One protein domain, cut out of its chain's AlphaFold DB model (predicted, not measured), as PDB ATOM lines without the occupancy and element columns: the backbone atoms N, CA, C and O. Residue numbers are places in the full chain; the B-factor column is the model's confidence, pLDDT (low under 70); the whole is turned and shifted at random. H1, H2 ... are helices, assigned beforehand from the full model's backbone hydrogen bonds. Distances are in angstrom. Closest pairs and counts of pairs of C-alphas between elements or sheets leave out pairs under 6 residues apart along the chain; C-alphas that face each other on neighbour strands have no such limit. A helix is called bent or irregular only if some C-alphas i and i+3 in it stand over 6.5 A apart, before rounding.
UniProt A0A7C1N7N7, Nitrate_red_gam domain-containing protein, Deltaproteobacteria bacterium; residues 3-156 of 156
ATOM      1  N   GLY A   3     -31.730  26.851  21.156       71.06
ATOM      2  CA  GLY A   3     -30.793  26.572  20.066       71.06
ATOM      3  C   GLY A   3     -29.613  25.681  20.462       71.06
ATOM      4  O   GLY A   3     -29.275  24.782  19.703       71.06
ATOM      5  N   SER A   4     -29.036  25.849  21.658       78.50
ATOM      6  CA  SER A   4     -27.932  24.990  22.122       78.50
ATOM      7  C   SER A   4     -28.370  23.553  22.408       78.50
ATOM      8  O   SER A   4     -27.542  22.653  22.377       78.50
ATOM      9  N   LEU A   5     -29.661  23.332  22.675       81.94
ATOM     10  CA  LEU A   5     -30.237  22.000  22.859       81.94
ATOM     11  C   LEU A   5     -30.639  21.369  21.521       81.94
ATOM     12  O   LEU A   5     -30.464  20.172  21.331       81.94
ATOM     13  N   TRP A   6     -31.175  22.161  20.587       85.69
ATOM     14  CA  TRP A   6     -31.696  21.654  19.313       85.69
ATOM     15  C   TRP A   6     -30.653  21.555  18.197       85.69
ATOM     16  O   TRP A   6     -30.780  20.692  17.331       85.69
ATOM     17  N   LYS A   7     -29.645  22.434  18.179       84.50
ATOM     18  CA  LYS A   7     -28.579  22.461  17.162       84.50
ATOM     19  C   LYS A   7     -27.208  22.805  17.769       84.50
ATOM     20  O   LYS A   7     -26.621  23.826  17.411       84.50
ATOM     21  N   PRO A   8     -26.667  21.962  18.667       83.12
ATOM     22  CA  PRO A   8     -25.375  22.206  19.316       83.12
ATOM     23  C   PRO A   8     -24.191  22.276  18.340       83.12
ATOM     24  O   PRO A   8     -23.159  22.841  18.673       83.12
ATOM     25  N   GLN A   9     -24.310  21.737  17.129       86.00
ATOM     26  CA  GLN A   9     -23.247  21.748  16.122       86.00
ATOM     27  C   GLN A   9     -23.068  23.098  15.408       86.00
ATOM     28  O   GLN A   9     -22.138  23.248  14.622       86.00
ATOM     29  N   TRP A  10     -23.961  24.072  15.615       85.69
ATOM     30  CA  TRP A  10     -23.879  25.370  14.943       85.69
ATOM     31  C   TRP A  10     -22.913  26.322  15.667       85.69
ATOM     32  O   TRP A  10     -23.197  26.709  16.803       85.69
ATOM     33  N   PRO A  11     -21.826  26.774  15.007       81.88
ATOM     34  CA  PRO A  11     -20.815  27.638  15.629       81.88
ATOM     35  C   PRO A  11     -21.398  28.943  16.183       81.88
ATOM     36  O   PRO A  11     -21.093  29.335  17.305       81.88
ATOM     37  N   ALA A  12     -22.349  29.538  15.454       81.62
ATOM     38  CA  ALA A  12     -22.981  30.804  15.819       81.62
ATOM     39  C   ALA A  12     -23.662  30.785  17.201       81.62
ATOM     40  O   ALA A  12     -23.716  31.810  17.875       81.62
ATOM     41  N   ILE A  13     -24.177  29.633  17.651       82.00
ATOM     42  CA  ILE A  13     -24.800  29.528  18.978       82.00
ATOM     43  C   ILE A  13     -23.748  29.717  20.073       82.00
ATOM     44  O   ILE A  13     -23.996  30.419  21.052       82.00
ATOM     45  N   TRP A  14     -22.573  29.121  19.897       82.44
ATOM     46  CA  TRP A  14     -21.472  29.230  20.848       82.44
ATOM     47  C   TRP A  14     -20.843  30.616  20.822       82.44
ATOM     48  O   TRP A  14     -20.552  31.161  21.883       82.44
ATOM     49  N   ASP A  15     -20.743  31.222  19.641       81.94
ATOM     50  CA  ASP A  15     -20.269  32.597  19.473       81.94
ATOM     51  C   ASP A  15     -21.156  33.603  20.224       81.94
ATOM     52  O   ASP A  15     -20.650  34.481  20.922       81.94
ATOM     53  N   MET A  16     -22.483  33.433  20.177       76.62
ATOM     54  CA  MET A  16     -23.425  34.283  20.918       76.62
ATOM     55  C   MET A  16     -23.358  34.097  22.443       76.62
ATOM     56  O   MET A  16     -23.675  35.021  23.191       76.62
ATOM     57  N   ILE A  17     -22.981  32.908  22.920       79.62
ATOM     58  CA  ILE A  17     -22.823  32.615  24.356       79.62
ATOM     59  C   ILE A  17     -21.447  33.080  24.856       79.62
ATOM     60  O   ILE A  17     -21.275  33.378  26.043       79.62
ATOM     61  N   ASN A  18     -20.461  33.146  23.960       82.12
ATOM     62  CA  ASN A  18     -19.098  33.509  24.287       82.12
ATOM     63  C   ASN A  18     -18.997  34.996  24.652       82.12
ATOM     64  O   ASN A  18     -18.937  35.882  23.802       82.12
ATOM     65  N   LYS A  19     -18.902  35.256  25.957       74.69
ATOM     66  CA  LYS A  19     -18.733  36.603  26.521       74.69
ATOM     67  C   LYS A  19     -17.401  37.259  26.151       74.69
ATOM     68  O   LYS A  19     -17.281  38.470  26.253       74.69
ATOM     69  N   ASN A  20     -16.403  36.475  25.746       84.12
ATOM     70  CA  ASN A  20     -15.099  36.994  25.331       84.12
ATOM     71  C   ASN A  20     -15.047  37.290  23.825       84.12
ATOM     72  O   ASN A  20     -14.039  37.792  23.334       84.12
ATOM     73  N   LEU A  21     -16.113  36.983  23.077       87.31
ATOM     74  CA  LEU A  21     -16.177  37.344  21.671       87.31
ATOM     75  C   LEU A  21     -16.236  38.871  21.536       87.31
ATOM     76  O   LEU A  21     -17.117  39.523  22.099       87.31
ATOM     77  N   ALA A  22     -15.323  39.423  20.737       88.62
ATOM     78  CA  ALA A  22     -15.189  40.858  20.492       88.62
ATOM     79  C   ALA A  22     -16.515  41.531  20.096       88.62
ATOM     80  O   ALA A  22     -16.884  42.567  20.647       88.62
ATOM     81  N   LEU A  23     -17.258  40.914  19.172       88.69
ATOM     82  CA  LEU A  23     -18.540  41.435  18.699       88.69
ATOM     83  C   LEU A  23     -19.580  41.506  19.827       88.69
ATOM     84  O   LEU A  23     -20.275  42.511  19.957       88.69
ATOM     85  N   THR A  24     -19.664  40.462  20.651       87.19
ATOM     86  CA  THR A  24     -20.606  40.391  21.773       87.19
ATOM     87  C   THR A  24     -20.308  41.484  22.799       87.19
ATOM     88  O   THR A  24     -21.213  42.232  23.165       87.19
ATOM     89  N   GLY A  25     -19.039  41.636  23.199       90.25
ATOM     90  CA  GLY A  25     -18.614  42.687  24.130       90.25
ATOM     91  C   GLY A  25     -18.892  44.098  23.601       90.25
ATOM     92  O   GLY A  25     -19.461  44.921  24.312       90.25
ATOM     93  N   PHE A  26     -18.582  44.356  22.327       93.44
ATOM     94  CA  PHE A  26     -18.863  45.646  21.692       93.44
ATOM     95  C   PHE A  26     -20.358  45.979  21.665       93.44
ATOM     96  O   PHE A  26     -20.753  47.092  22.015       93.44
ATOM     97  N   LEU A  27     -21.205  45.028  21.253       93.69
ATOM     98  CA  LEU A  27     -22.648  45.249  21.164       93.69
ATOM     99  C   LEU A  27     -23.277  45.471  22.539       93.69
ATOM    100  O   LEU A  27     -24.146  46.334  22.674       93.69
ATOM    101  N   PHE A  28     -22.846  44.727  23.558       93.00
ATOM    102  CA  PHE A  28     -23.328  44.917  24.925       93.00
ATOM    103  C   PHE A  28     -22.954  46.297  25.463       93.00
ATOM    104  O   PHE A  28     -23.825  46.990  25.991       93.00
ATOM    105  N   ASP A  29     -21.723  46.754  25.234       95.44
ATOM    106  CA  ASP A  29     -21.311  48.077  25.690       95.44
ATOM    107  C   ASP A  29     -21.991  49.210  24.922       95.44
ATOM    108  O   ASP A  29     -22.464  50.175  25.526       95.44
ATOM    109  N   LEU A  30     -22.108  49.086  23.597       96.81
ATOM    110  CA  LEU A  30     -22.774  50.082  22.762       96.81
ATOM    111  C   LEU A  30     -24.252  50.226  23.144       96.81
ATOM    112  O   LEU A  30     -24.731  51.335  23.384       96.81
ATOM    113  N   THR A  31     -24.977  49.111  23.230       96.62
ATOM    114  CA  THR A  31     -26.404  49.129  23.579       96.62
ATOM    115  C   THR A  31     -26.626  49.562  25.027       96.62
ATOM    116  O   THR A  31     -27.536  50.350  25.292       96.62
ATOM    117  N   GLY A  32     -25.764  49.143  25.959       97.12
ATOM    118  CA  GLY A  32     -25.764  49.618  27.342       97.12
ATOM    119  C   GLY A  32     -25.564  51.130  27.442       97.12
ATOM    120  O   GLY A  32     -26.314  51.816  28.142       97.12
ATOM    121  N   LEU A  33     -24.615  51.681  26.686       97.69
ATOM    122  CA  LEU A  33     -24.364  53.119  26.644       97.69
ATOM    123  C   LEU A  33     -25.567  53.877  26.077       97.69
ATOM    124  O   LEU A  33     -26.000  54.869  26.664       97.69
ATOM    125  N   MET A  34     -26.149  53.392  24.977       98.06
ATOM    126  CA  MET A  34     -27.360  53.975  24.393       98.06
ATOM    127  C   MET A  34     -28.521  53.993  25.394       98.06
ATOM    128  O   MET A  34     -29.226  55.000  25.497       98.06
ATOM    129  N   MET A  35     -28.700  52.917  26.169       97.25
ATOM    130  CA  MET A  35     -29.712  52.857  27.225       97.25
ATOM    131  C   MET A  35     -29.447  53.886  28.329       97.25
ATOM    132  O   MET A  35     -30.367  54.621  28.694       97.25
ATOM    133  N   LEU A  36     -28.209  54.003  28.828       97.56
ATOM    134  CA  LEU A  36     -27.863  54.999  29.850       97.56
ATOM    135  C   LEU A  36     -28.082  56.431  29.357       97.56
ATOM    136  O   LEU A  36     -28.706  57.229  30.058       97.56
ATOM    137  N   VAL A  37     -27.637  56.748  28.140       98.06
ATOM    138  CA  VAL A  37     -27.874  58.060  27.520       98.06
ATOM    139  C   VAL A  37     -29.375  58.333  27.411       98.06
ATOM    140  O   VAL A  37     -29.836  59.403  27.811       98.06
ATOM    141  N   GLY A  38     -30.164  57.359  26.948       97.31
ATOM    142  CA  GLY A  38     -31.621  57.474  26.870       97.31
ATOM    143  C   GLY A  38     -32.279  57.748  28.226       97.31
ATOM    144  O   GLY A  38     -33.137  58.628  28.328       97.31
ATOM    145  N   VAL A  39     -31.846  57.054  29.283       96.56
ATOM    146  CA  VAL A  39     -32.328  57.263  30.659       96.56
ATOM    147  C   VAL A  39     -31.984  58.668  31.158       96.56
ATOM    148  O   VAL A  39     -32.865  59.367  31.665       96.56
ATOM    149  N   VAL A  40     -30.742  59.125  30.968       96.56
ATOM    150  CA  VAL A  40     -30.301  60.476  31.358       96.56
ATOM    151  C   VAL A  40     -31.121  61.547  30.635       96.56
ATOM    152  O   VAL A  40     -31.680  62.441  31.276       96.56
ATOM    153  N   LEU A  41     -31.274  61.432  29.313       96.25
ATOM    154  CA  LEU A  41     -32.088  62.355  28.519       96.25
ATOM    155  C   LEU A  41     -33.556  62.348  28.961       96.25
ATOM    156  O   LEU A  41     -34.190  63.405  29.029       96.25
ATOM    157  N   ALA A  42     -34.105  61.181  29.306       93.50
ATOM    158  CA  ALA A  42     -35.456  61.074  29.836       93.50
ATOM    159  C   ALA A  42     -35.591  61.808  31.179       93.50
ATOM    160  O   ALA A  42     -36.558  62.555  31.356       93.50
ATOM    161  N   PHE A  43     -34.635  61.657  32.100       92.44
ATOM    162  CA  PHE A  43     -34.626  62.398  33.366       92.44
ATOM    163  C   PHE A  43     -34.559  63.910  33.142       92.44
ATOM    164  O   PHE A  43     -35.406  64.625  33.676       92.44
ATOM    165  N   ILE A  44     -33.636  64.388  32.299       92.31
ATOM    166  CA  ILE A  44     -33.495  65.816  31.962       92.31
ATOM    167  C   ILE A  44     -34.793  66.358  31.354       92.31
ATOM    168  O   ILE A  44     -35.338  67.367  31.801       92.31
ATOM    169  N   ARG A  45     -35.365  65.664  30.365       90.75
ATOM    170  CA  ARG A  45     -36.644  66.063  29.759       90.75
ATOM    171  C   ARG A  45     -37.761  66.117  30.801       90.75
ATOM    172  O   ARG A  45     -38.627  66.991  30.745       90.75
ATOM    173  N   GLY A  46     -37.766  65.164  31.727       86.94
ATOM    174  CA  GLY A  46     -38.771  65.037  32.768       86.94
ATOM    175  C   GLY A  46     -38.687  66.087  33.870       86.94
ATOM    176  O   GLY A  46     -39.726  66.434  34.438       86.94
ATOM    177  N   THR A  47     -37.491  66.597  34.169       85.00
ATOM    178  CA  THR A  47     -37.282  67.710  35.103       85.00
ATOM    179  C   THR A  47     -37.607  69.045  34.444       85.00
ATOM    180  O   THR A  47     -38.407  69.797  34.996       85.00
ATOM    181  N   VAL A  48     -37.103  69.292  33.230       86.94
ATOM    182  CA  VAL A  48     -37.327  70.544  32.484       86.94
ATOM    183  C   VAL A  48     -38.808  70.756  32.170       86.94
ATOM    184  O   VAL A  48     -39.353  71.833  32.393       86.94
ATOM    185  N   ARG A  49     -39.512  69.721  31.698       81.75
ATOM    186  CA  ARG A  49     -40.926  69.839  31.303       81.75
ATOM    187  C   ARG A  49     -41.906  69.625  32.457       81.75
ATOM    188  O   ARG A  49     -43.089  69.430  32.204       81.75
ATOM    189  N   ARG A  50     -41.449  69.618  33.716       74.00
ATOM    190  CA  ARG A  50     -42.318  69.330  34.869       74.00
ATOM    191  C   ARG A  50     -43.397  70.399  35.069       74.00
ATOM    192  O   ARG A  50     -44.532  70.025  35.339       74.00
ATOM    193  N   GLY A  51     -43.048  71.679  34.917       68.00
ATOM    194  CA  GLY A  51     -43.963  72.814  35.119       68.00
ATOM    195  C   GLY A  51     -44.897  73.110  33.941       68.00
ATOM    196  O   GLY A  51     -45.953  73.690  34.136       68.00
ATOM    197  N   ALA A  52     -44.550  72.659  32.733       74.06
ATOM    198  CA  ALA A  52     -45.350  72.855  31.520       74.06
ATOM    199  C   ALA A  52     -46.320  71.689  31.233       74.06
ATOM    200  O   ALA A  52     -46.820  71.554  30.117       74.06
ATOM    201  N   ARG A  53     -46.535  70.780  32.198       71.50
ATOM    202  CA  ARG A  53     -47.426  69.626  32.016       71.50
ATOM    203  C   ARG A  53     -48.890  70.044  32.187       71.50
ATOM    204  O   ARG A  53     -49.215  70.609  33.228       71.50
ATOM    205  N   PRO A  54     -49.774  69.701  31.232       73.38
ATOM    206  CA  PRO A  54     -51.213  69.841  31.410       73.38
ATOM    207  C   PRO A  54     -51.693  69.135  32.684       73.38
ATOM    208  O   PRO A  54     -51.262  68.017  32.988       73.38
ATOM    209  N   SER A  55     -52.593  69.783  33.423       73.38
ATOM    210  CA  SER A  55     -53.239  69.211  34.604       73.38
ATOM    211  C   SER A  55     -54.002  67.933  34.233       73.38
ATOM    212  O   SER A  55     -54.752  67.924  33.261       73.38
ATOM    213  N   GLY A  56     -53.815  66.858  35.002       71.94
ATOM    214  CA  GLY A  56     -54.507  65.575  34.805       71.94
ATOM    215  C   GLY A  56     -53.722  64.519  34.019       71.94
ATOM    216  O   GLY A  56     -54.092  63.347  34.055       71.94
ATOM    217  N   LEU A  57     -52.603  64.874  33.374       74.12
ATOM    218  CA  LEU A  57     -51.731  63.874  32.754       74.12
ATOM    219  C   LEU A  57     -50.829  63.218  33.802       74.12
ATOM    220  O   LEU A  57     -50.136  63.911  34.556       74.12
ATOM    221  N   PRO A  58     -50.770  61.879  33.845       73.12
ATOM    222  CA  PRO A  58     -50.034  61.224  34.902       73.12
ATOM    223  C   PRO A  58     -48.521  61.374  34.608       73.12
ATOM    224  O   PRO A  58     -48.085  61.275  33.457       73.12
ATOM    225  N   GLY A  59     -47.727  61.646  35.649       81.19
ATOM    226  CA  GLY A  59     -46.323  62.075  35.545       81.19
ATOM    227  C   GLY A  59     -45.333  61.032  35.004       81.19
ATOM    228  O   GLY A  59     -45.674  59.894  34.715       81.19
ATOM    229  N   GLN A  60     -44.064  61.420  34.869       85.06
ATOM    230  CA  GLN A  60     -43.013  60.492  34.435       85.06
ATOM    231  C   GLN A  60     -42.760  59.398  35.476       85.06
ATOM    232  O   GLN A  60     -42.596  59.696  36.659       85.06
ATOM    233  N   ASP A  61     -42.635  58.162  35.003       90.38
ATOM    234  CA  ASP A  61     -42.270  57.004  35.816       90.38
ATOM    235  C   ASP A  61     -40.763  57.004  36.113       90.38
ATOM    236  O   ASP A  61     -39.946  56.432  35.392       90.38
ATOM    237  N   ARG A  62     -40.377  57.748  37.153       91.75
ATOM    238  CA  ARG A  62     -38.972  57.887  37.568       91.75
ATOM    239  C   ARG A  62     -38.407  56.598  38.155       91.75
ATOM    240  O   ARG A  62     -37.204  56.385  38.058       91.75
ATOM    241  N   LEU A  63     -39.263  55.767  38.747       94.06
ATOM    242  CA  LEU A  63     -38.866  54.504  39.357       94.06
ATOM    243  C   LEU A  63     -38.462  53.508  38.262       94.06
ATOM    244  O   LEU A  63     -37.364  52.966  38.326       94.06
ATOM    245  N   ALA A  64     -39.256  53.388  37.189       94.38
ATOM    246  CA  ALA A  64     -38.878  52.613  36.004       94.38
ATOM    247  C   ALA A  64     -37.533  53.065  35.408       94.38
ATOM    248  O   ALA A  64     -36.665  52.238  35.140       94.38
ATOM    249  N   LEU A  65     -37.340  54.377  35.225       95.19
ATOM    250  CA  LEU A  65     -36.086  54.922  34.691       95.19
ATOM    251  C   LEU A  65     -34.893  54.648  35.613       95.19
ATOM    252  O   LEU A  65     -33.815  54.308  35.130       95.19
ATOM    253  N   GLY A  66     -35.091  54.772  36.927       96.38
ATOM    254  CA  GLY A  66     -34.080  54.448  37.931       96.38
ATOM    255  C   GLY A  66     -33.698  52.969  37.916       96.38
ATOM    256  O   GLY A  66     -32.511  52.660  37.954       96.38
ATOM    257  N   LEU A  67     -34.674  52.062  37.788       97.00
ATOM    258  CA  LEU A  67     -34.428  50.622  37.678       97.00
ATOM    259  C   LEU A  67     -33.628  50.282  36.417       97.00
ATOM    260  O   LEU A  67     -32.615  49.598  36.520       97.00
ATOM    261  N   ILE A  68     -34.027  50.800  35.249       96.88
ATOM    262  CA  ILE A  68     -33.298  50.569  33.989       96.88
ATOM    263  C   ILE A  68     -31.863  51.091  34.104       96.88
ATOM    264  O   ILE A  68     -30.919  50.361  33.809       96.88
ATOM    265  N   GLY A  69     -31.692  52.333  34.569       97.88
ATOM    266  CA  GLY A  69     -30.368  52.922  34.763       97.88
ATOM    267  C   GLY A  69     -29.508  52.095  35.719       97.88
ATOM    268  O   GLY A  69     -28.388  51.732  35.376       97.88
ATOM    269  N   GLY A  70     -30.058  51.723  36.877       98.12
ATOM    270  CA  GLY A  70     -29.365  50.927  37.888       98.12
ATOM    271  C   GLY A  70     -28.936  49.548  37.386       98.12
ATOM    272  O   GLY A  70     -27.792  49.157  37.611       98.12
ATOM    273  N   ILE A  71     -29.809  48.830  36.669       98.19
ATOM    274  CA  ILE A  71     -29.491  47.516  36.085       98.19
ATOM    275  C   ILE A  71     -28.323  47.640  35.110       98.19
ATOM    276  O   ILE A  71     -27.353  46.889  35.219       98.19
ATOM    277  N   VAL A  72     -28.389  48.596  34.178       98.12
ATOM    278  CA  VAL A  72     -27.353  48.771  33.152       98.12
ATOM    279  C   VAL A  72     -26.021  49.189  33.780       98.12
ATOM    280  O   VAL A  72     -24.988  48.607  33.457       98.12
ATOM    281  N   THR A  73     -26.029  50.126  34.734       98.25
ATOM    282  CA  THR A  73     -24.816  50.520  35.467       98.25
ATOM    283  C   THR A  73     -24.208  49.347  36.237       98.25
ATOM    284  O   THR A  73     -23.007  49.109  36.128       98.25
ATOM    285  N   ALA A  74     -25.016  48.573  36.970       97.94
ATOM    286  CA  ALA A  74     -24.532  47.386  37.677       97.94
ATOM    287  C   ALA A  74     -23.969  46.331  36.706       97.94
ATOM    288  O   ALA A  74     -22.972  45.687  37.016       97.94
ATOM    289  N   GLY A  75     -24.562  46.193  35.514       97.12
ATOM    290  CA  GLY A  75     -24.068  45.314  34.453       97.12
ATOM    291  C   GLY A  75     -22.673  45.705  33.959       97.12
ATOM    292  O   GLY A  75     -21.796  44.850  33.879       97.12
ATOM    293  N   PHE A  76     -22.435  46.997  33.712       97.56
ATOM    294  CA  PHE A  76     -21.108  47.502  33.337       97.56
ATOM    295  C   PHE A  76     -20.050  47.251  34.412       97.56
ATOM    296  O   PHE A  76     -18.938  46.821  34.105       97.56
ATOM    297  N   ILE A  77     -20.405  47.481  35.680       96.75
ATOM    298  CA  ILE A  77     -19.504  47.225  36.809       96.75
ATOM    299  C   ILE A  77     -19.156  45.734  36.886       96.75
ATOM    300  O   ILE A  77     -17.984  45.381  37.020       96.75
ATOM    301  N   LEU A  78     -20.157  44.858  36.756       96.25
ATOM    302  CA  LEU A  78     -19.955  43.409  36.746       96.25
ATOM    303  C   LEU A  78     -19.073  42.944  35.595       96.25
ATOM    304  O   LEU A  78     -18.244  42.061  35.801       96.25
ATOM    305  N   GLU A  79     -19.232  43.519  34.406       95.69
ATOM    306  CA  GLU A  79     -18.393  43.169  33.262       95.69
ATOM    307  C   GLU A  79     -16.937  43.582  33.491       95.69
ATOM    308  O   GLU A  79     -16.033  42.771  33.285       95.69
ATOM    309  N   GLY A  80     -16.694  44.779  34.029       95.25
ATOM    310  CA  GLY A  80     -15.339  45.200  34.388       95.25
ATOM    311  C   GLY A  80     -14.702  44.319  35.464       95.25
ATOM    312  O   GLY A  80     -13.559  43.883  35.315       95.25
ATOM    313  N   MET A  81     -15.457  43.961  36.510       95.06
ATOM    314  CA  MET A  81     -14.997  42.998  37.517       95.06
ATOM    315  C   MET A  81     -14.716  41.620  36.899       95.06
ATOM    316  O   MET A  81     -13.713  40.995  37.238       95.06
ATOM    317  N   ARG A  82     -15.554  41.145  35.968       94.00
ATOM    318  CA  ARG A  82     -15.358  39.871  35.259       94.00
ATOM    319  C   ARG A  82     -14.073  39.886  34.434       94.00
ATOM    320  O   ARG A  82     -13.315  38.919  34.498       94.00
ATOM    321  N   ILE A  83     -13.810  40.952  33.677       94.38
ATOM    322  CA  ILE A  83     -12.589  41.092  32.867       94.38
ATOM    323  C   ILE A  83     -11.348  41.072  33.770       94.38
ATOM    324  O   ILE A  83     -10.415  40.317  33.497       94.38
ATOM    325  N   ALA A  84     -11.369  41.820  34.879       93.75
ATOM    326  CA  ALA A  84     -10.272  41.849  35.846       93.75
ATOM    327  C   ALA A  84     -10.045  40.480  36.519       93.75
ATOM    328  O   ALA A  84      -8.911  40.015  36.618       93.75
ATOM    329  N   LEU A  85     -11.118  39.786  36.923       92.69
ATOM    330  CA  LEU A  85     -11.048  38.454  37.542       92.69
ATOM    331  C   LEU A  85     -10.573  37.357  36.584       92.69
ATOM    332  O   LEU A  85      -9.967  36.382  37.022       92.69
ATOM    333  N   THR A  86     -10.859  37.492  35.290       91.44
ATOM    334  CA  THR A  86     -10.489  36.499  34.267       91.44
ATOM    335  C   THR A  86      -9.156  36.797  33.580       91.44
ATOM    336  O   THR A  86      -8.779  36.081  32.656       91.44
ATOM    337  N   GLY A  87      -8.422  37.818  34.039       90.62
ATOM    338  CA  GLY A  87      -7.071  38.119  33.563       90.62
ATOM    339  C   GLY A  87      -7.019  38.709  32.154       90.62
ATOM    340  O   GLY A  87      -6.109  38.377  31.402       90.62
ATOM    341  N   TYR A  88      -7.974  39.576  31.798       91.94
ATOM    342  CA  TYR A  88      -8.021  40.279  30.504       91.94
ATOM    343  C   TYR A  88      -7.990  39.331  29.290       91.94
ATOM    344  O   TYR A  88      -7.048  39.352  28.494       91.94
ATOM    345  N   PRO A  89      -9.033  38.499  29.105       91.38
ATOM    346  CA  PRO A  89      -9.099  37.568  27.982       91.38
ATOM    347  C   PRO A  89      -9.022  38.291  26.630       91.38
ATOM    348  O   PRO A  89      -9.411  39.460  26.499       91.38
ATOM    349  N   ALA A  90      -8.557  37.577  25.602       90.88
ATOM    350  CA  ALA A  90      -8.511  38.090  24.235       90.88
ATOM    351  C   ALA A  90      -9.898  38.598  23.801       90.88
ATOM    352  O   ALA A  90     -10.902  37.926  24.020       90.88
ATOM    353  N   GLY A  91      -9.948  39.795  23.212       88.38
ATOM    354  CA  GLY A  91     -11.200  40.453  22.821       88.38
ATOM    355  C   GLY A  91     -11.843  41.334  23.901       88.38
ATOM    356  O   GLY A  91     -12.746  42.101  23.579       88.38
ATOM    357  N   SER A  92     -11.352  41.318  25.146       90.81
ATOM    358  CA  SER A  92     -11.889  42.155  26.238       90.81
ATOM    359  C   SER A  92     -11.878  43.658  25.938       90.81
ATOM    360  O   SER A  92     -12.795  44.357  26.350       90.81
ATOM    361  N   GLY A  93     -10.907  44.150  25.159       91.00
ATOM    362  CA  GLY A  93     -10.828  45.562  24.760       91.00
ATOM    363  C   GLY A  93     -12.005  46.070  23.913       91.00
ATOM    364  O   GLY A  93     -12.191  47.278  23.803       91.00
ATOM    365  N   TYR A  94     -12.819  45.177  23.333       93.19
ATOM    366  CA  TYR A  94     -14.025  45.564  22.591       93.19
ATOM    367  C   TYR A  94     -15.205  45.917  23.503       93.19
ATOM    368  O   TYR A  94     -16.078  46.676  23.089       93.19
ATOM    369  N   SER A  95     -15.221  45.420  24.743       93.12
ATOM    370  CA  SER A  95     -16.086  45.952  25.799       93.12
ATOM    371  C   SER A  95     -15.399  47.198  26.358       93.12
ATOM    372  O   SER A  95     -14.714  47.141  27.363       93.12
ATOM    373  N   PHE A  96     -15.459  48.321  25.646       94.56
ATOM    374  CA  PHE A  96     -14.662  49.516  25.949       94.56
ATOM    375  C   PHE A  96     -14.988  50.165  27.312       94.56
ATOM    376  O   PHE A  96     -14.082  50.643  27.995       94.56
ATOM    377  N   ILE A  97     -16.253  50.158  27.742       96.25
ATOM    378  CA  ILE A  97     -16.675  50.604  29.078       96.25
ATOM    379  C   ILE A  97     -16.285  49.552  30.110       96.25
ATOM    380  O   ILE A  97     -15.675  49.898  31.122       96.25
ATOM    381  N   GLY A  98     -16.596  48.276  29.855       94.88
ATOM    382  CA  GLY A  98     -16.244  47.181  30.761       94.88
ATOM    383  C   GLY A  98     -14.736  47.105  31.002       94.88
ATOM    384  O   GLY A  98     -14.285  47.065  32.141       94.88
ATOM    385  N   TYR A  99     -13.940  47.189  29.941       95.06
ATOM    386  CA  TYR A  99     -12.481  47.235  29.967       95.06
ATOM    387  C   TYR A  99     -11.970  48.467  30.714       95.06
ATOM    388  O   TYR A  99     -11.102  48.336  31.572       95.06
ATOM    389  N   GLY A 100     -12.534  49.653  30.456       95.62
ATOM    390  CA  GLY A 100     -12.194  50.869  31.200       95.62
ATOM    391  C   GLY A 100     -12.429  50.718  32.707       95.62
ATOM    392  O   GLY A 100     -11.565  51.071  33.506       95.62
ATOM    393  N   ILE A 101     -13.556  50.119  33.098       95.69
ATOM    394  CA  ILE A 101     -13.861  49.795  34.498       95.69
ATOM    395  C   ILE A 101     -12.900  48.724  35.036       95.69
ATOM    396  O   ILE A 101     -12.448  48.826  36.174       95.69
ATOM    397  N   ALA A 102     -12.543  47.720  34.233       94.88
ATOM    398  CA  ALA A 102     -11.618  46.659  34.624       94.88
ATOM    399  C   ALA A 102     -10.243  47.208  35.024       94.88
ATOM    400  O   ALA A 102      -9.637  46.702  35.962       94.88
ATOM    401  N   LEU A 103      -9.759  48.263  34.359       93.44
ATOM    402  CA  LEU A 103      -8.495  48.929  34.701       93.44
ATOM    403  C   LEU A 103      -8.501  49.576  36.096       93.44
ATOM    404  O   LEU A 103      -7.436  49.818  36.660       93.44
ATOM    405  N   MET A 104      -9.678  49.837  36.673       92.00
ATOM    406  CA  MET A 104      -9.803  50.359  38.036       92.00
ATOM    407  C   MET A 104      -9.600  49.272  39.105       92.00
ATOM    408  O   MET A 104      -9.453  49.597  40.284       92.00
ATOM    409  N   PHE A 105      -9.569  47.992  38.716       87.69
ATOM    410  CA  PHE A 105      -9.375  46.856  39.613       87.69
ATOM    411  C   PHE A 105      -7.980  46.249  39.410       87.69
ATOM    412  O   PHE A 105      -7.730  45.531  38.450       87.69
ATOM    413  N   SER A 106      -7.055  46.520  40.334       71.00
ATOM    414  CA  SER A 106      -5.639  46.136  40.214       71.00
ATOM    415  C   SER A 106      -5.223  44.916  41.050       71.00
ATOM    416  O   SER A 106      -4.104  44.427  40.895       71.00
ATOM    417  N   ALA A 107      -6.098  44.377  41.910       67.44
ATOM    418  CA  ALA A 107      -5.789  43.222  42.755       67.44
ATOM    419  C   ALA A 107      -6.981  42.246  42.871       67.44
ATOM    420  O   ALA A 107      -8.050  42.648  43.326       67.44
ATOM    421  N   PRO A 108      -6.810  40.948  42.549       68.12
ATOM    422  CA  PRO A 108      -7.878  39.949  42.671       68.12
ATOM    423  C   PRO A 108      -8.306  39.640  44.116       68.12
ATOM    424  O   PRO A 108      -9.379  39.077  44.331       68.12
ATOM    425  N   ARG A 109      -7.479  39.972  45.122       74.69
ATOM    426  CA  ARG A 109      -7.780  39.679  46.536       74.69
ATOM    427  C   ARG A 109      -9.026  40.452  46.978       74.69
ATOM    428  O   ARG A 109      -9.026  41.676  46.956       74.69
ATOM    429  N   GLY A 110     -10.074  39.729  47.371       80.88
ATOM    430  CA  GLY A 110     -11.371  40.288  47.781       80.88
ATOM    431  C   GLY A 110     -12.316  40.639  46.624       80.88
ATOM    432  O   GLY A 110     -13.522  40.753  46.835       80.88
ATOM    433  N   LEU A 111     -11.822  40.729  45.383       86.19
ATOM    434  CA  LEU A 111     -12.650  41.079  44.224       86.19
ATOM    435  C   LEU A 111     -13.706  40.005  43.924       86.19
ATOM    436  O   LEU A 111     -14.804  40.336  43.491       86.19
ATOM    437  N   THR A 112     -13.413  38.731  44.201       88.44
ATOM    438  CA  THR A 112     -14.370  37.624  44.037       88.44
ATOM    439  C   THR A 112     -15.587  37.757  44.957       88.44
ATOM    440  O   THR A 112     -16.712  37.521  44.519       88.44
ATOM    441  N   GLU A 113     -15.390  38.166  46.213       88.81
ATOM    442  CA  GLU A 113     -16.485  38.362  47.175       88.81
ATOM    443  C   GLU A 113     -17.351  39.562  46.775       88.81
ATOM    444  O   GLU A 113     -18.579  39.462  46.705       88.81
ATOM    445  N   VAL A 114     -16.700  40.675  46.420       91.38
ATOM    446  CA  VAL A 114     -17.375  41.889  45.938       91.38
ATOM    447  C   VAL A 114     -18.141  41.613  44.644       91.38
ATOM    448  O   VAL A 114     -19.274  42.070  44.499       91.38
ATOM    449  N   TYR A 115     -17.569  40.824  43.729       93.62
ATOM    450  CA  TYR A 115     -18.244  40.385  42.510       93.62
ATOM    451  C   TYR A 115     -19.522  39.607  42.824       93.62
ATOM    452  O   TYR A 115     -20.566  39.895  42.242       93.62
ATOM    453  N   GLY A 116     -19.470  38.667  43.774       94.56
ATOM    454  CA  GLY A 116     -20.645  37.912  44.211       94.56
ATOM    455  C   GLY A 116     -21.752  38.820  44.752       94.56
ATOM    456  O   GLY A 116     -22.904  38.710  44.336       94.56
ATOM    457  N   PHE A 117     -21.405  39.773  45.621       94.88
ATOM    458  CA  PHE A 117     -22.371  40.735  46.155       94.88
ATOM    459  C   PHE A 117     -22.962  41.645  45.066       94.88
ATOM    460  O   PHE A 117     -24.179  41.821  44.989       94.88
ATOM    461  N   MET A 118     -22.118  42.177  44.177       95.94
ATOM    462  CA  MET A 118     -22.550  42.996  43.044       95.94
ATOM    463  C   MET A 118     -23.469  42.213  42.096       95.94
ATOM    464  O   MET A 118     -24.438  42.760  41.566       95.94
ATOM    465  N   TRP A 119     -23.212  40.915  41.918       97.06
ATOM    466  CA  TRP A 119     -24.053  40.044  41.106       97.06
ATOM    467  C   TRP A 119     -25.455  39.926  41.707       97.06
ATOM    468  O   TRP A 119     -26.441  40.093  40.988       97.06
ATOM    469  N   TYR A 120     -25.558  39.734  43.027       97.50
ATOM    470  CA  TYR A 120     -26.851  39.715  43.715       97.50
ATOM    471  C   TYR A 120     -27.582  41.055  43.624       97.50
ATOM    472  O   TYR A 120     -28.790  41.054  43.394       97.50
ATOM    473  N   ILE A 121     -26.880  42.189  43.729       97.56
ATOM    474  CA  ILE A 121     -27.487  43.512  43.499       97.56
ATOM    475  C   ILE A 121     -28.112  43.574  42.103       97.56
ATOM    476  O   ILE A 121     -29.283  43.925  41.966       97.56
ATOM    477  N   HIS A 122     -27.363  43.202  41.065       98.00
ATOM    478  CA  HIS A 122     -27.864  43.217  39.692       98.00
ATOM    479  C   HIS A 122     -29.057  42.265  39.499       98.00
ATOM    480  O   HIS A 122     -30.048  42.632  38.860       98.00
ATOM    481  N   ALA A 123     -29.002  41.069  40.091       98.00
ATOM    482  CA  ALA A 123     -30.087  40.094  40.049       98.00
ATOM    483  C   ALA A 123     -31.358  40.616  40.741       98.00
ATOM    484  O   ALA A 123     -32.447  40.523  40.173       98.00
ATOM    485  N   VAL A 124     -31.230  41.224  41.925       98.44
ATOM    486  CA  VAL A 124     -32.353  41.821  42.667       98.44
ATOM    487  C   VAL A 124     -32.944  43.007  41.909       98.44
ATOM    488  O   VAL A 124     -34.163  43.083  41.779       98.44
ATOM    489  N   LEU A 125     -32.114  43.896  41.354       98.12
ATOM    490  CA  LEU A 125     -32.586  45.008  40.520       98.12
ATOM    491  C   LEU A 125     -33.365  44.501  39.302       98.12
ATOM    492  O   LEU A 125     -34.439  45.018  38.995       98.12
ATOM    493  N   THR A 126     -32.859  43.456  38.644       97.81
ATOM    494  CA  THR A 126     -33.522  42.825  37.497       97.81
ATOM    495  C   THR A 126     -34.852  42.188  37.903       97.81
ATOM    496  O   THR A 126     -35.865  42.403  37.238       97.81
ATOM    497  N   GLY A 127     -34.885  41.458  39.021       98.00
ATOM    498  CA  GLY A 127     -36.114  40.881  39.566       98.00
ATOM    499  C   GLY A 127     -37.151  41.947  39.928       98.00
ATOM    500  O   GLY A 127     -38.320  41.820  39.562       98.00
ATOM    501  N   ALA A 128     -36.719  43.037  40.565       97.69
ATOM    502  CA  ALA A 128     -37.571  44.176  40.891       97.69
ATOM    503  C   ALA A 128     -38.132  44.850  39.631       97.69
ATOM    504  O   ALA A 128     -39.318  45.167  39.585       97.69
ATOM    505  N   PHE A 129     -37.316  45.019  38.585       97.19
ATOM    506  CA  PHE A 129     -37.775  45.533  37.296       97.19
ATOM    507  C   PHE A 129     -38.852  44.648  36.679       97.19
ATOM    508  O   PHE A 129     -39.912  45.162  36.332       97.19
ATOM    509  N   ILE A 130     -38.634  43.331  36.611       96.50
ATOM    510  CA  ILE A 130     -39.619  42.384  36.069       96.50
ATOM    511  C   ILE A 130     -40.933  42.451  36.858       96.50
ATOM    512  O   ILE A 130     -41.999  42.578  36.256       96.50
ATOM    513  N   ALA A 131     -40.865  42.430  38.191       96.88
ATOM    514  CA  ALA A 131     -42.041  42.534  39.053       96.88
ATOM    515  C   ALA A 131     -42.781  43.875  38.892       96.88
ATOM    516  O   ALA A 131     -43.997  43.932  39.059       96.88
ATOM    517  N   TYR A 132     -42.067  44.948  38.537       96.19
ATOM    518  CA  TYR A 132     -42.627  46.285  38.348       96.19
ATOM    519  C   TYR A 132     -43.286  46.489  36.972       96.19
ATOM    520  O   TYR A 132     -44.154  47.351  36.841       96.19
ATOM    521  N   ILE A 133     -42.937  45.703  35.941       94.50
ATOM    522  CA  ILE A 133     -43.501  45.835  34.580       94.50
ATOM    523  C   ILE A 133     -45.043  45.917  34.558       94.50
ATOM    524  O   ILE A 133     -45.546  46.902  34.011       94.50
ATOM    525  N   PRO A 134     -45.811  44.964  35.131       92.69
ATOM    526  CA  PRO A 134     -47.272  44.959  34.996       92.69
ATOM    527  C   PRO A 134     -47.968  46.106  35.741       92.69
ATOM    528  O   PRO A 134     -49.090  46.464  35.390       92.69
ATOM    529  N   PHE A 135     -47.311  46.698  36.740       91.19
ATOM    530  CA  PHE A 135     -47.872  47.759  37.587       91.19
ATOM    531  C   PHE A 135     -47.360  49.157  37.223       91.19
ATOM    532  O   PHE A 135     -47.662  50.132  37.911       91.19
ATOM    533  N   SER A 136     -46.565  49.268  36.160       91.25
ATOM    534  CA  SER A 136     -45.885  50.503  35.779       91.25
ATOM    535  C   SER A 136     -46.232  50.928  34.363       91.25
ATOM    536  O   SER A 136     -46.937  50.242  33.617       91.25
ATOM    537  N   ARG A 137     -45.683  52.068  33.939       87.25
ATOM    538  CA  ARG A 137     -45.859  52.499  32.549       87.25
ATOM    539  C   ARG A 137     -45.167  51.589  31.561       87.25
ATOM    540  O   ARG A 137     -45.498  51.679  30.388       87.25
ATOM    541  N   LEU A 138     -44.236  50.737  31.991       92.00
ATOM    542  CA  LEU A 138     -43.485  49.827  31.123       92.00
ATOM    543  C   LEU A 138     -44.369  48.783  30.441       92.00
ATOM    544  O   LEU A 138     -43.968  48.244  29.414       92.00
ATOM    545  N   LEU A 139     -45.594  48.569  30.929       92.38
ATOM    546  CA  LEU A 139     -46.584  47.709  30.285       92.38
ATOM    547  C   LEU A 139     -46.835  48.080  28.806       92.38
ATOM    548  O   LEU A 139     -47.196  47.211  28.011       92.38
ATOM    549  N   HIS A 140     -46.572  49.331  28.397       90.44
ATOM    550  CA  HIS A 140     -46.639  49.744  26.989       90.44
ATOM    551  C   HIS A 140     -45.746  48.908  26.061       90.44
ATOM    552  O   HIS A 140     -46.097  48.744  24.899       90.44
ATOM    553  N   ILE A 141     -44.642  48.343  26.562       92.50
ATOM    554  CA  ILE A 141     -43.761  47.449  25.797       92.50
ATOM    555  C   ILE A 141     -44.541  46.223  25.288       92.50
ATOM    556  O   ILE A 141     -44.258  45.722  24.204       92.50
ATOM    557  N   ILE A 142     -45.549  45.772  26.042       92.81
ATOM    558  CA  ILE A 142     -46.390  44.614  25.713       92.81
ATOM    559  C   ILE A 142     -47.673  45.060  25.004       92.81
ATOM    560  O   ILE A 142     -48.036  44.515  23.967       92.81
ATOM    561  N   ILE A 143     -48.371  46.060  25.546       93.69
ATOM    562  CA  ILE A 143     -49.710  46.430  25.067       93.69
ATOM    563  C   ILE A 143     -49.665  47.201  23.744       93.69
ATOM    564  O   ILE A 143     -50.532  46.991  22.900       93.69
ATOM    565  N   ALA A 144     -48.663  48.056  23.516       92.69
ATOM    566  CA  ALA A 144     -48.582  48.839  22.282       92.69
ATOM    567  C   ALA A 144     -48.563  47.970  21.006       92.69
ATOM    568  O   ALA A 144     -49.393  48.223  20.130       92.69
ATOM    569  N   PRO A 145     -47.705  46.935  20.871       92.56
ATOM    570  CA  PRO A 145     -47.728  46.089  19.678       92.56
ATOM    571  C   PRO A 145     -49.030  45.287  19.544       92.56
ATOM    572  O   PRO A 145     -49.520  45.125  18.429       92.56
ATOM    573  N   VAL A 146     -49.629  44.840  20.656       94.38
ATOM    574  CA  VAL A 146     -50.921  44.128  20.643       94.38
ATOM    575  C   VAL A 146     -52.030  45.021  20.091       94.38
ATOM    576  O   VAL A 146     -52.757  44.610  19.191       94.38
ATOM    577  N   VAL A 147     -52.125  46.262  20.574       94.50
ATOM    578  CA  VAL A 147     -53.133  47.228  20.114       94.50
ATOM    579  C   VAL A 147     -52.948  47.555  18.633       94.50
ATOM    580  O   VAL A 147     -53.924  47.574  17.885       94.50
ATOM    581  N   VAL A 148     -51.707  47.763  18.180       94.31
ATOM    582  CA  VAL A 148     -51.418  48.018  16.759       94.31
ATOM    583  C   VAL A 148     -51.824  46.823  15.889       94.31
ATOM    584  O   VAL A 148     -52.462  47.016  14.855       94.31
ATOM    585  N   ALA A 149     -51.515  45.596  16.315       94.06
ATOM    586  CA  ALA A 149     -51.895  44.386  15.591       94.06
ATOM    587  C   ALA A 149     -53.419  44.198  15.526       94.06
ATOM    588  O   ALA A 149     -53.953  43.902  14.460       94.06
ATOM    589  N   MET A 150     -54.131  44.419  16.636       94.75
ATOM    590  CA  MET A 150     -55.594  44.348  16.670       94.75
ATOM    591  C   MET A 150     -56.222  45.381  15.733       94.75
ATOM    592  O   MET A 150     -57.058  45.024  14.908       94.75
ATOM    593  N   ASN A 151     -55.785  46.640  15.794       93.12
ATOM    594  CA  ASN A 151     -56.313  47.693  14.924       93.12
ATOM    595  C   ASN A 151     -56.117  47.369  13.436       93.12
ATOM    596  O   ASN A 151     -57.004  47.643  12.634       93.12
ATOM    597  N   ALA A 152     -54.998  46.744  13.062       93.19
ATOM    598  CA  ALA A 152     -54.756  46.313  11.686       93.19
ATOM    599  C   ALA A 152     -55.712  45.199  11.211       93.19
ATOM    600  O   ALA A 152     -55.960  45.083  10.012       93.19
ATOM    601  N   VAL A 153     -56.244  44.384  12.128       91.75
ATOM    602  CA  VAL A 153     -57.234  43.336  11.828       91.75
ATOM    603  C   VAL A 153     -58.653  43.907  11.784       91.75
ATOM    604  O   VAL A 153     -59.423  43.520  10.915       91.75
ATOM    605  N   TYR A 154     -58.993  44.832  12.685       85.31
ATOM    606  CA  TYR A 154     -60.336  45.420  12.781       85.31
ATOM    607  C   TYR A 154     -60.632  46.511  11.737       85.31
ATOM    608  O   TYR A 154     -61.799  46.796  11.489       85.31
ATOM    609  N   HIS A 155     -59.610  47.134  11.139       66.81
ATOM    610  CA  HIS A 155     -59.762  48.132  10.067       66.81
ATOM    611  C   HIS A 155     -59.550  47.559   8.647       66.81
ATOM    612  O   HIS A 155     -59.272  48.315   7.714       66.81
ATOM    613  N   LYS A 156     -59.685  46.237   8.480       52.69
ATOM    614  CA  LYS A 156     -59.936  45.574   7.191       52.69
ATOM    615  C   LYS A 156     -61.418  45.252   7.059       52.69
ATOM    616  O   LYS A 156     -61.908  45.337   5.914       52.69
TER     617      LYS A 156
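AT A GLANCE: This is residues 3 to 156 of the 156 residues of the protein "Nitrate_red_gam domain-containing protein" of Deltaproteobacteria bacterium (UniProt A0A7C1N7N7). Three long helices, H3, H4 and H6, make a row with H4 in the middle; short H5 packs across H3 and H4 near one end of the row. Two arms leave the row near opposite ends: residues 5 to 11, which run from short H1 to the first residue of short H2, stick out at one, and residues 143 to 156, of which 143 to 154 belong to H7, stick out at the other. The printed part has 154 residues with seven named helices, H1 to H7 in chain order, and no named strand: all helix. It is loose, with a radius of gyration of the C-alphas of 19.8 A and spans of 55 by 43 by 24 A.

HOW THE PARTS SIT: Begin at H3, residues 22 to 48, the longest helix. It forms a helical hairpin with H4, residues 62 to 85: they touch at a shallow tilt of 30 degrees, opposite ways, the C-alphas of Leu 36 and Gly 69 closest at 5.9 A. H4 is the hub, touching three helices. H6, residues 111 to 135, touches it at a shallow tilt of 26 degrees, opposite ways; look at the closest C-alphas, Ala 74 and His 122, 5.7 A apart. H3 and H6 are apart. H5, residues 96 to 102, touches H4 with residues 76 to 84 of H4 alone, at a steep tilt of 66 degrees; the C-alphas of Gly 80 and Ala 102 are closest at 4.0 A. H5 also touches H3, with residues 26 to 29 of H3 alone, about perpendicular at 86 degrees; the C-alphas of Asp 29 and Ile 97 are closest at 6.3 A. H7, residues 137 to 154, is close to H6 but not clearly touching, the closest C-alphas being those of Ile 133 and Leu 139, 5.6 A. H2, residues 11 to 17, is close to H3 but not clearly touching, with the C-alphas of Met 16 and Thr 24 closest at 6.8 A. H1, residues 3 to 6, and H2 only just touch, only at the corner by their link, with 3 pairs of C-alphas within 8 A; Ser 4 and Ile 13 have the closest C-alphas, 6.3 A. In H2, H3, H4 and H5 every O i to N i+4 pair is within hydrogen-bond range, against 19 of 21 in H6 and 10 of 14 in H7; H1 is too short for such a pair.

IN THESE COORDINATES: Find C-alpha 22 at (-15.189, 40.858, 20.492); from there H3 runs 38.9 A to C-alpha 48. H4 is 34.0 A long, H6 36.5 A and H7 25.5 A, ending at C-alpha 154, (-60.336, 45.420, 12.781). H6 is irregular: C-alphas 131 and 134 are 7.1 A apart. H7 has a kink of 39 degrees near residue 144.

THE WHOLE: The C-alphas farthest apart, those of Arg 109 and Lys 156, are 65.6 A from each other. The printed part has no cut. The link from H3 to H4, 13 residues, is long, and its residues 51 to 57 stand free. Mean pLDDT of the printed part is 89.8; residues 51, 107 to 108 and 155 to 156 are under 70.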